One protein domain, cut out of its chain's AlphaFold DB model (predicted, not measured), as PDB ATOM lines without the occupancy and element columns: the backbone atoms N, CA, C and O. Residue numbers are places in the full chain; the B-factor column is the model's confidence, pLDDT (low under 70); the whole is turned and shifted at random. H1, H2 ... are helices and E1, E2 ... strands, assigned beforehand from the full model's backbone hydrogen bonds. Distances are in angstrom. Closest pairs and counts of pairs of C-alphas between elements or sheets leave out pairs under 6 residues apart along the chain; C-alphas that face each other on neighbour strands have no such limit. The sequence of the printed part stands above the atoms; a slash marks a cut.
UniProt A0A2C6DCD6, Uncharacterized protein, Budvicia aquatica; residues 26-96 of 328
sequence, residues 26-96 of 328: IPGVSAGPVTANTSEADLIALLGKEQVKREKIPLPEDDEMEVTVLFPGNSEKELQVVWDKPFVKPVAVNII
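This is residues 26 to 96 of the 328 residues of an uncharacterized protein of Budvicia aquatica (UniProt A0A2C6DCD6). A strongly twisted sheet of four antiparallel strands, E1 to E4, has one short helix, H1, over one of its faces, and the unnamed stretch of residues 26 to 39 runs on that same side before H1. The tip of the hairpin E1 and E2 reaches one end of the longest axis, and H1 lies toward the other end. The printed part has 71 residues with one named helix and four named strands, in the order H1, E1, E2, E3, E4; the sheet's order is E1 - E2 - E3 - E4, and the class is mixed, helices and strands. The whole is compact, with a radius of gyration of the C-alphas of 11.6 A and spans of 35 by 24 by 21 A.

The printed part begins at C-alpha 26, at (120.412, 137.896, 121.885), and residues 26 to 39 hold no named element. In that stretch residues 30 to 31 pair with residues 34 to 35, antiparallel. H1 is residues 40 to 47, 10.3 A long from C-alpha 40 at (138.970, 143.241, 119.775). E1 is residues 52 to 58, 19.1 A, and E2 is residues 64 to 70, 18.6 A. E3 is residues 79 to 85, 18.0 A. E4 is residues 89 to 95, 17.5 A, ending with C-alpha 95 at (125.103, 147.295, 128.567).

The four strands form a meander, each strand the antiparallel neighbour of the one before, and each such pair is a hairpin. E1 and E2 run at 150 degrees, with N 55 and O 67 within hydrogen-bond range at 2.9 A. E2 and E3 run at 126 degrees, with N 81 and O 68 at 2.8 A. E3 and E4 run at 157 degrees, with N 82 and O 92 at 2.8 A. E1 and E4 are the edge strands and are apart. H1 is on the sheet, at a height over the sheet of 9.4 A. It lies over E2, where 6 of its 8 C-alphas fall, and runs along the strands, at 14 degrees to E2 on the local plane. The closest C-alphas of H1 and E1 are those of Ile 44 and Val 52, 6.1 A apart. In H1 every O i to N i+4 pair is within hydrogen-bond range.

The two C-alphas farthest apart are those of Leu 46 and Glu 61, 35.5 A. The printed part has no cut. The links H1 to E1, E1 to E2 and E3 to E4 are tight, and E2 to E3, with 8 residues, is short. The mean pLDDT of the printed part is 87.9, and residue 60 is under 70.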
ATOM      1  N   ILE A  26     120.921 139.260 121.764       86.06
ATOM      2  CA  ILE A  26     120.412 137.896 121.885       86.06
ATOM      3  C   ILE A  26     121.125 137.292 123.096       86.06
ATOM      4  O   ILE A  26     122.283 136.886 122.962       86.06
ATOM      5  N   PRO A  27     120.494 137.255 124.290       86.94
ATOM      6  CA  PRO A  27     121.180 136.814 125.497       86.94
ATOM      7  C   PRO A  27     121.787 135.419 125.335       86.94
ATOM      8  O   PRO A  27     121.105 134.476 124.934       86.94
ATOM      9  N   GLY A  28     123.077 135.297 125.644       81.06
ATOM     10  CA  GLY A  28     123.848 134.063 125.476       81.06
ATOM     11  C   GLY A  28     124.543 133.921 124.125       81.06
ATOM     12  O   GLY A  28     125.456 133.108 124.022       81.06
ATOM     13  N   VAL A  29     124.161 134.716 123.121       81.00
ATOM     14  CA  VAL A  29     124.643 134.601 121.735       81.00
ATOM     15  C   VAL A  29     125.398 135.854 121.299       81.00
ATOM     16  O   VAL A  29     126.569 135.759 120.932       81.00
ATOM     17  N   SER A  30     124.756 137.024 121.342       85.06
ATOM     18  CA  SER A  30     125.343 138.271 120.841       85.06
ATOM     19  C   SER A  30     124.819 139.529 121.539       85.06
ATOM     20  O   SER A  30     123.697 139.566 122.048       85.06
ATOM     21  N   ALA A  31     125.629 140.583 121.523       89.88
ATOM     22  CA  ALA A  31     125.210 141.963 121.751       89.88
ATOM     23  C   ALA A  31     125.764 142.802 120.594       89.88
ATOM     24  O   ALA A  31     126.953 143.131 120.561       89.88
ATOM     25  N   GLY A  32     124.920 143.049 119.589       87.56
ATOM     26  CA  GLY A  32     125.349 143.625 118.317       87.56
ATOM     27  C   GLY A  32     126.488 142.807 117.691       87.56
ATOM     28  O   GLY A  32     126.311 141.604 117.486       87.56
ATOM     29  N   PRO A  33     127.659 143.410 117.411       83.50
ATOM     30  CA  PRO A  33     128.791 142.706 116.804       83.50
ATOM     31  C   PRO A  33     129.569 141.798 117.775       83.50
ATOM     32  O   PRO A  33     130.430 141.026 117.348       83.50
ATOM     33  N   VAL A  34     129.309 141.889 119.082       87.81
ATOM     34  CA  VAL A  34     130.039 141.116 120.091       87.81
ATOM     35  C   VAL A  34     129.397 139.742 120.248       87.81
ATOM     36  O   VAL A  34     128.227 139.638 120.615       87.81
ATOM     37  N   THR A  35     130.176 138.689 120.014       85.94
ATOM     38  CA  THR A  35     129.826 137.282 120.259       85.94
ATOM     39  C   THR A  35     130.898 136.625 121.132       85.94
ATOM     40  O   THR A  35     131.953 137.215 121.360       85.94
ATOM     41  N   ALA A  36     130.689 135.377 121.554       80.50
ATOM     42  CA  ALA A  36     131.692 134.604 122.301       80.50
ATOM     43  C   ALA A  36     133.039 134.412 121.563       80.50
ATOM     44  O   ALA A  36     134.038 134.076 122.198       80.50
ATOM     45  N   ASN A  37     133.065 134.622 120.241       77.62
ATOM     46  CA  ASN A  37     134.234 134.402 119.384       77.62
ATOM     47  C   ASN A  37     134.810 135.701 118.798       77.62
ATOM     48  O   ASN A  37     135.774 135.646 118.040       77.62
ATOM     49  N   THR A  38     134.221 136.858 119.111       78.38
ATOM     50  CA  THR A  38     134.652 138.136 118.539       78.38
ATOM     51  C   THR A  38     135.873 138.668 119.291       78.38
ATOM     52  O   THR A  38     135.788 138.926 120.492       78.38
ATOM     53  N   SER A  39     136.991 138.887 118.599       81.75
ATOM     54  CA  SER A  39     138.170 139.541 119.180       81.75
ATOM     55  C   SER A  39     138.070 141.068 119.116       81.75
ATOM     56  O   SER A  39     137.282 141.633 118.358       81.75
ATOM     57  N   GLU A  40     138.904 141.777 119.878       89.69
ATOM     58  CA  GLU A  40     138.970 143.241 119.775       89.69
ATOM     59  C   GLU A  40     139.442 143.691 118.385       89.69
ATOM     60  O   GLU A  40     138.970 144.700 117.864       89.69
ATOM     61  N   ALA A  41     140.340 142.927 117.757       80.31
ATOM     62  CA  ALA A  41     140.797 143.212 116.403       80.31
ATOM     63  C   ALA A  41     139.636 143.159 115.396       80.31
ATOM     64  O   ALA A  41     139.548 144.036 114.535       80.31
ATOM     65  N   ASP A  42     138.716 142.202 115.553       77.56
ATOM     66  CA  ASP A  42     137.504 142.113 114.730       77.56
ATOM     67  C   ASP A  42     136.590 143.324 114.959       77.56
ATOM     68  O   ASP A  42     136.082 143.909 114.002       77.56
ATOM     69  N   LEU A  43     136.432 143.757 116.217       85.75
ATOM     70  CA  LEU A  43     135.646 144.947 116.566       85.75
ATOM     71  C   LEU A  43     136.250 146.222 115.966       85.75
ATOM     72  O   LEU A  43     135.515 147.046 115.427       85.75
ATOM     73  N   ILE A  44     137.578 146.379 116.003       81.25
ATOM     74  CA  ILE A  44     138.282 147.515 115.386       81.25
ATOM     75  C   ILE A  44     138.125 147.490 113.865       81.25
ATOM     76  O   ILE A  44     137.902 148.541 113.262       81.25
ATOM     77  N   ALA A  45     138.248 146.318 113.240       74.62
ATOM     78  CA  ALA A  45     138.089 146.169 111.797       74.62
ATOM     79  C   ALA A  45     136.659 146.498 111.339       74.62
ATOM     80  O   ALA A  45     136.482 147.090 110.275       74.62
ATOM     81  N   LEU A  46     135.655 146.145 112.148       79.62
ATOM     82  CA  LEU A  46     134.245 146.362 111.837       79.62
ATOM     83  C   LEU A  46     133.772 147.794 112.125       79.62
ATOM     84  O   LEU A  46     133.082 148.388 111.302       79.62
ATOM     85  N   LEU A  47     134.110 148.336 113.297       83.12
ATOM     86  CA  LEU A  47     133.561 149.603 113.803       83.12
ATOM     87  C   LEU A  47     134.499 150.797 113.596       83.12
ATOM     88  O   LEU A  47     134.082 151.948 113.723       83.12
ATOM     89  N   GLY A  48     135.769 150.531 113.290       84.38
ATOM     90  CA  GLY A  48     136.826 151.530 113.264       84.38
ATOM     91  C   GLY A  48     137.424 151.781 114.649       84.38
ATOM     92  O   GLY A  48     136.748 151.753 115.677       84.38
ATOM     93  N   LYS A  49     138.728 152.074 114.675       89.25
ATOM     94  CA  LYS A  49     139.512 152.248 115.910       89.25
ATOM     95  C   LYS A  49     138.964 153.329 116.851       89.25
ATOM     96  O   LYS A  49     139.153 153.229 118.053       89.25
ATOM     97  N   GLU A  50     138.295 154.353 116.330       92.88
ATOM     98  CA  GLU A  50     137.726 155.440 117.143       92.88
ATOM     99  C   GLU A  50     136.513 154.999 117.975       92.88
ATOM    100  O   GLU A  50     136.212 155.616 118.994       92.88
ATOM    101  N   GLN A  51     135.834 153.924 117.566       93.94
ATOM    102  CA  GLN A  51     134.653 153.389 118.247       93.94
ATOM    103  C   GLN A  51     134.993 152.261 119.229       93.94
ATOM    104  O   GLN A  51     134.082 151.686 119.820       93.94
ATOM    105  N   VAL A  52     136.280 151.936 119.400       92.69
ATOM    106  CA  VAL A  52     136.762 150.829 120.236       92.69
ATOM    107  C   VAL A  52     137.888 151.330 121.135       92.69
ATOM    108  O   VAL A  52     138.959 151.705 120.656       92.69
ATOM    109  N   LYS A  53     137.667 151.326 122.448       96.94
ATOM    110  CA  LYS A  53     138.629 151.846 123.426       96.94
ATOM    111  C   LYS A  53     138.830 150.853 124.561       96.94
ATOM    112  O   LYS A  53     137.864 150.365 125.125       96.94
ATOM    113  N   ARG A  54     140.080 150.588 124.938       96.38
ATOM    114  CA  ARG A  54     140.375 149.862 126.180       96.38
ATOM    115  C   ARG A  54     140.273 150.798 127.369       96.38
ATOM    116  O   ARG A  54     140.805 151.909 127.323       96.38
ATOM    117  N   GLU A  55     139.625 150.337 128.423       93.88
ATOM    118  CA  GLU A  55     139.526 151.051 129.689       93.88
ATOM    119  C   GLU A  55     139.731 150.087 130.846       93.88
ATOM    120  O   GLU A  55     139.469 148.891 130.732       93.88
ATOM    121  N   LYS A  56     140.195 150.621 131.970       90.75
ATOM    122  CA  LYS A  56     140.181 149.903 133.233       90.75
ATOM    123  C   LYS A  56     138.970 150.346 134.027       90.75
ATOM    124  O   LYS A  56     138.756 151.546 134.186       90.75
ATOM    125  N   ILE A  57     138.202 149.384 134.512       85.06
ATOM    126  CA  ILE A  57     137.081 149.636 135.409       85.06
ATOM    127  C   ILE A  57     137.418 149.096 136.803       85.06
ATOM    128  O   ILE A  57     138.022 148.023 136.903       85.06
ATOM    129  N   PRO A  58     137.056 149.832 137.865       80.50
ATOM    130  CA  PRO A  58     137.305 149.397 139.230       80.50
ATOM    131  C   PRO A  58     136.449 148.174 139.571       80.50
ATOM    132  O   PRO A  58     135.299 148.049 139.140       80.50
ATOM    133  N   LEU A  59     137.023 147.295 140.375       77.06
ATOM    134  CA  LEU A  59     136.386 146.152 141.010       77.06
ATOM    135  C   LEU A  59     136.352 146.358 142.536       77.06
ATOM    136  O   LEU A  59     136.984 147.282 143.055       77.06
ATOM    137  N   PRO A  60     135.598 145.529 143.281       67.06
ATOM    138  CA  PRO A  60     135.712 145.485 144.736       67.06
ATOM    139  C   PRO A  60     137.156 145.224 145.194       67.06
ATOM    140  O   PRO A  60     137.951 144.654 144.451       67.06
ATOM    141  N   GLU A  61     137.467 145.602 146.437       77.25
ATOM    142  CA  GLU A  61     138.776 145.359 147.074       77.25
ATOM    143  C   GLU A  61     139.974 146.040 146.379       77.25
ATOM    144  O   GLU A  61     141.085 145.519 146.400       77.25
ATOM    145  N   ASP A  62     139.755 147.225 145.795       76.06
ATOM    146  CA  ASP A  62     140.777 148.027 145.096       76.06
ATOM    147  C   ASP A  62     141.435 147.313 143.896       76.06
ATOM    148  O   ASP A  62     142.549 147.652 143.490       76.06
ATOM    149  N   ASP A  63     140.742 146.336 143.304       79.94
ATOM    150  CA  ASP A  63     141.173 145.672 142.076       79.94
ATOM    151  C   ASP A  63     140.671 146.427 140.827       79.94
ATOM    152  O   ASP A  63     139.757 147.256 140.880       79.94
ATOM    153  N   GLU A  64     141.262 146.153 139.670       82.75
ATOM    154  CA  GLU A  64     140.862 146.732 138.387       82.75
ATOM    155  C   GLU A  64     140.775 145.636 137.331       82.75
ATOM    156  O   GLU A  64     141.643 144.769 137.229       82.75
ATOM    157  N   MET A  65     139.785 145.730 136.448       86.00
ATOM    158  CA  MET A  65     139.739 144.892 135.253       86.00
ATOM    159  C   MET A  65     139.799 145.722 133.983       86.00
ATOM    160  O   MET A  65     139.174 146.775 133.872       86.00
ATOM    161  N   GLU A  66     140.531 145.219 132.994       91.62
ATOM    162  CA  GLU A  66     140.573 145.828 131.671       91.62
ATOM    163  C   GLU A  66     139.408 145.313 130.813       91.62
ATOM    164  O   GLU A  66     139.171 144.107 130.685       91.62
ATOM    165  N   VAL A  67     138.674 146.246 130.220       95.38
ATOM    166  CA  VAL A  67     137.527 146.010 129.341       95.38
ATOM    167  C   VAL A  67     137.725 146.741 128.022       95.38
ATOM    168  O   VAL A  67     138.518 147.679 127.920       95.38
ATOM    169  N   THR A  68     136.972 146.336 127.005       97.50
ATOM    170  CA  THR A  68     136.878 147.093 125.751       97.50
ATOM    171  C   THR A  68     135.525 147.792 125.692       97.50
ATOM    172  O   THR A  68     134.490 147.138 125.631       97.50
ATOM    173  N   VAL A  69     135.524 149.119 125.691       97.94
ATOM    174  CA  VAL A  69     134.346 149.967 125.506       97.94
ATOM    175  C   VAL A  69     134.080 150.154 124.017       97.94
ATOM    176  O   VAL A  69     134.973 150.555 123.264       97.94
ATOM    177  N   LEU A  70     132.845 149.881 123.597       96.75
ATOM    178  CA  LEU A  70     132.353 150.212 122.263       96.75
ATOM    179  C   LEU A  70     131.501 151.474 122.319       96.75
ATOM    180  O   LEU A  70     130.704 151.629 123.239       96.75
ATOM    181  N   PHE A  71     131.647 152.338 121.314       95.94
ATOM    182  CA  PHE A  71     130.959 153.633 121.218       95.94
ATOM    183  C   PHE A  71     131.131 154.505 122.481       95.94
ATOM    184  O   PHE A  71     130.132 154.945 123.057       95.94
ATOM    185  N   PRO A  72     132.375 154.752 122.940       95.94
ATOM    186  CA  PRO A  72     132.625 155.449 124.200       95.94
ATOM    187  C   PRO A  72     132.004 156.856 124.212       95.94
ATOM    188  O   PRO A  72     132.196 157.645 123.284       95.94
ATOM    189  N   GLY A  73     131.273 157.178 125.278       94.19
ATOM    190  CA  GLY A  73     130.558 158.438 125.478       94.19
ATOM    191  C   GLY A  73     129.184 158.511 124.803       94.19
ATOM    192  O   GLY A  73     128.514 159.541 124.903       94.19
ATOM    193  N   ASN A  74     128.743 157.461 124.103       95.81
ATOM    194  CA  ASN A  74     127.443 157.452 123.437       95.81
ATOM    195  C   ASN A  74     126.340 156.923 124.368       95.81
ATOM    196  O   ASN A  74     126.230 155.720 124.599       95.81
ATOM    197  N   SER A  75     125.443 157.805 124.813       94.94
ATOM    198  CA  SER A  75     124.356 157.467 125.747       94.94
ATOM    199  C   SER A  75     123.368 156.407 125.245       94.94
ATOM    200  O   SER A  75     122.634 155.825 126.041       94.94
ATOM    201  N   GLU A  76     123.304 156.161 123.938       94.62
ATOM    202  CA  GLU A  76     122.389 155.183 123.348       94.62
ATOM    203  C   GLU A  76     123.070 153.846 123.052       94.62
ATOM    204  O   GLU A  76     122.440 152.799 123.204       94.62
ATOM    205  N   LYS A  77     124.340 153.873 122.635       94.88
ATOM    206  CA  LYS A  77     125.029 152.720 122.031       94.88
ATOM    207  C   LYS A  77     126.178 152.162 122.856       94.88
ATOM    208  O   LYS A  77     126.664 151.086 122.520       94.88
ATOM    209  N   GLU A  78     126.613 152.842 123.908       97.25
ATOM    210  CA  GLU A  78     127.778 152.394 124.665       97.25
ATOM    211  C   GLU A  78     127.569 150.999 125.281       97.25
ATOM    212  O   GLU A  78     126.492 150.662 125.784       97.25
ATOM    213  N   LEU A  79     128.605 150.166 125.223       97.31
ATOM    214  CA  LEU A  79     128.677 148.902 125.953       97.31
ATOM    215  C   LEU A  79     130.125 148.597 126.334       97.31
ATOM    216  O   LEU A  79     131.059 149.133 125.735       97.31
ATOM    217  N   GLN A  80     130.313 147.708 127.305       97.88
ATOM    218  CA  GLN A  80     131.632 147.268 127.754       97.88
ATOM    219  C   GLN A  80     131.765 145.759 127.571       97.88
ATOM    220  O   GLN A  80     130.986 144.985 128.128       97.88
ATOM    221  N   VAL A  81     132.764 145.338 126.805       97.31
ATOM    222  CA  VAL A  81     133.125 143.936 126.601       97.31
ATOM    223  C   VAL A  81     134.065 143.495 127.711       97.31
ATOM    224  O   VAL A  81     135.134 144.073 127.915       97.31
ATOM    225  N   VAL A  82     133.662 142.436 128.401       94.56
ATOM    226  CA  VAL A  82     134.441 141.770 129.437       94.56
ATOM    227  C   VAL A  82     135.048 140.502 128.853       94.56
ATOM    228  O   VAL A  82     134.349 139.708 128.219       94.56
ATOM    229  N   TRP A  83     136.338 140.290 129.093       86.19
ATOM    230  CA  TRP A  83     137.127 139.242 128.450       86.19
ATOM    231  C   TRP A  83     137.426 138.068 129.397       86.19
ATOM    232  O   TRP A  83     137.847 138.280 130.527       86.19
ATOM    233  N   ASP A  84     137.243 136.832 128.918       83.50
ATOM    234  CA  ASP A  84     137.782 135.598 129.525       83.50
ATOM    235  C   ASP A  84     139.288 135.501 129.247       83.50
ATOM    236  O   ASP A  84     140.119 135.341 130.137       83.50
ATOM    237  N   LYS A  85     139.638 135.660 127.963       80.75
ATOM    238  CA  LYS A  85     141.007 135.822 127.481       80.75
ATOM    239  C   LYS A  85     141.140 137.250 126.963       80.75
ATOM    240  O   LYS A  85     140.428 137.571 126.001       80.75
ATOM    241  N   PRO A  86     142.023 138.081 127.549       83.69
ATOM    242  CA  PRO A  86     142.128 139.500 127.221       83.69
ATOM    243  C   PRO A  86     142.117 139.753 125.711       83.69
ATOM    244  O   PRO A  86     142.955 139.211 124.989       83.69
ATOM    245  N   PHE A  87     141.140 140.537 125.247       84.38
ATOM    246  CA  PHE A  87     140.973 141.001 123.856       84.38
ATOM    247  C   PHE A  87     140.765 139.923 122.784       84.38
ATOM    248  O   PHE A  87     140.725 140.241 121.596       84.38
ATOM    249  N   VAL A  88     140.635 138.655 123.181       84.19
ATOM    250  CA  VAL A  88     140.509 137.516 122.256       84.19
ATOM    251  C   VAL A  88     139.191 136.779 122.444       84.19
ATOM    252  O   VAL A  88     138.595 136.359 121.460       84.19
ATOM    253  N   LYS A  89     138.740 136.598 123.689       81.31
ATOM    254  CA  LYS A  89     137.544 135.805 123.994       81.31
ATOM    255  C   LYS A  89     136.635 136.532 124.984       81.31
ATOM    256  O   LYS A  89     136.981 136.577 126.167       81.31
ATOM    257  N   PRO A  90     135.508 137.111 124.545       88.19
ATOM    258  CA  PRO A  90     134.537 137.726 125.439       88.19
ATOM    259  C   PRO A  90     133.883 136.689 126.358       88.19
ATOM    260  O   PRO A  90     133.555 135.584 125.930       88.19
ATOM    261  N   VAL A  91     133.644 137.057 127.614       86.94
ATOM    262  CA  VAL A  91     132.814 136.281 128.555       86.94
ATOM    263  C   VAL A  91     131.473 136.955 128.813       86.94
ATOM    264  O   VAL A  91     130.466 136.285 129.051       86.94
ATOM    265  N   ALA A  92     131.436 138.285 128.758       94.81
ATOM    266  CA  ALA A  92     130.232 139.049 129.026       94.81
ATOM    267  C   ALA A  92     130.268 140.421 128.356       94.81
ATOM    268  O   ALA A  92     131.316 140.900 127.923       94.81
ATOM    269  N   VAL A  93     129.108 141.062 128.331       97.31
ATOM    270  CA  VAL A  93     128.924 142.453 127.945       97.31
ATOM    271  C   VAL A  93     128.102 143.153 129.021       97.31
ATOM    272  O   VAL A  93     127.011 142.690 129.357       97.31
ATOM    273  N   ASN A  94     128.607 144.270 129.538       97.44
ATOM    274  CA  ASN A  94     127.798 145.216 130.304       97.44
ATOM    275  C   ASN A  94     127.164 146.205 129.326       97.44
ATOM    276  O   ASN A  94     127.862 146.828 128.525       97.44
ATOM    277  N   ILE A  95     125.847 146.342 129.384       97.75
ATOM    278  CA  ILE A  95     125.103 147.295 128.567       97.75
ATOM    279  C   ILE A  95     125.088 148.630 129.305       97.75
ATOM    280  O   ILE A  95     124.743 148.662 130.484       97.75
ATOM    281  N   ILE A  96     125.463 149.710 128.616       96.81
ATOM    282  CA  ILE A  96     125.485 151.071 129.175       96.81
ATOM    283  C   ILE A  96     124.439 151.948 128.476       96.81
ATOM    284  O   ILE A  96     123.694 152.684 129.122       96.81
TER     285      ILE A  96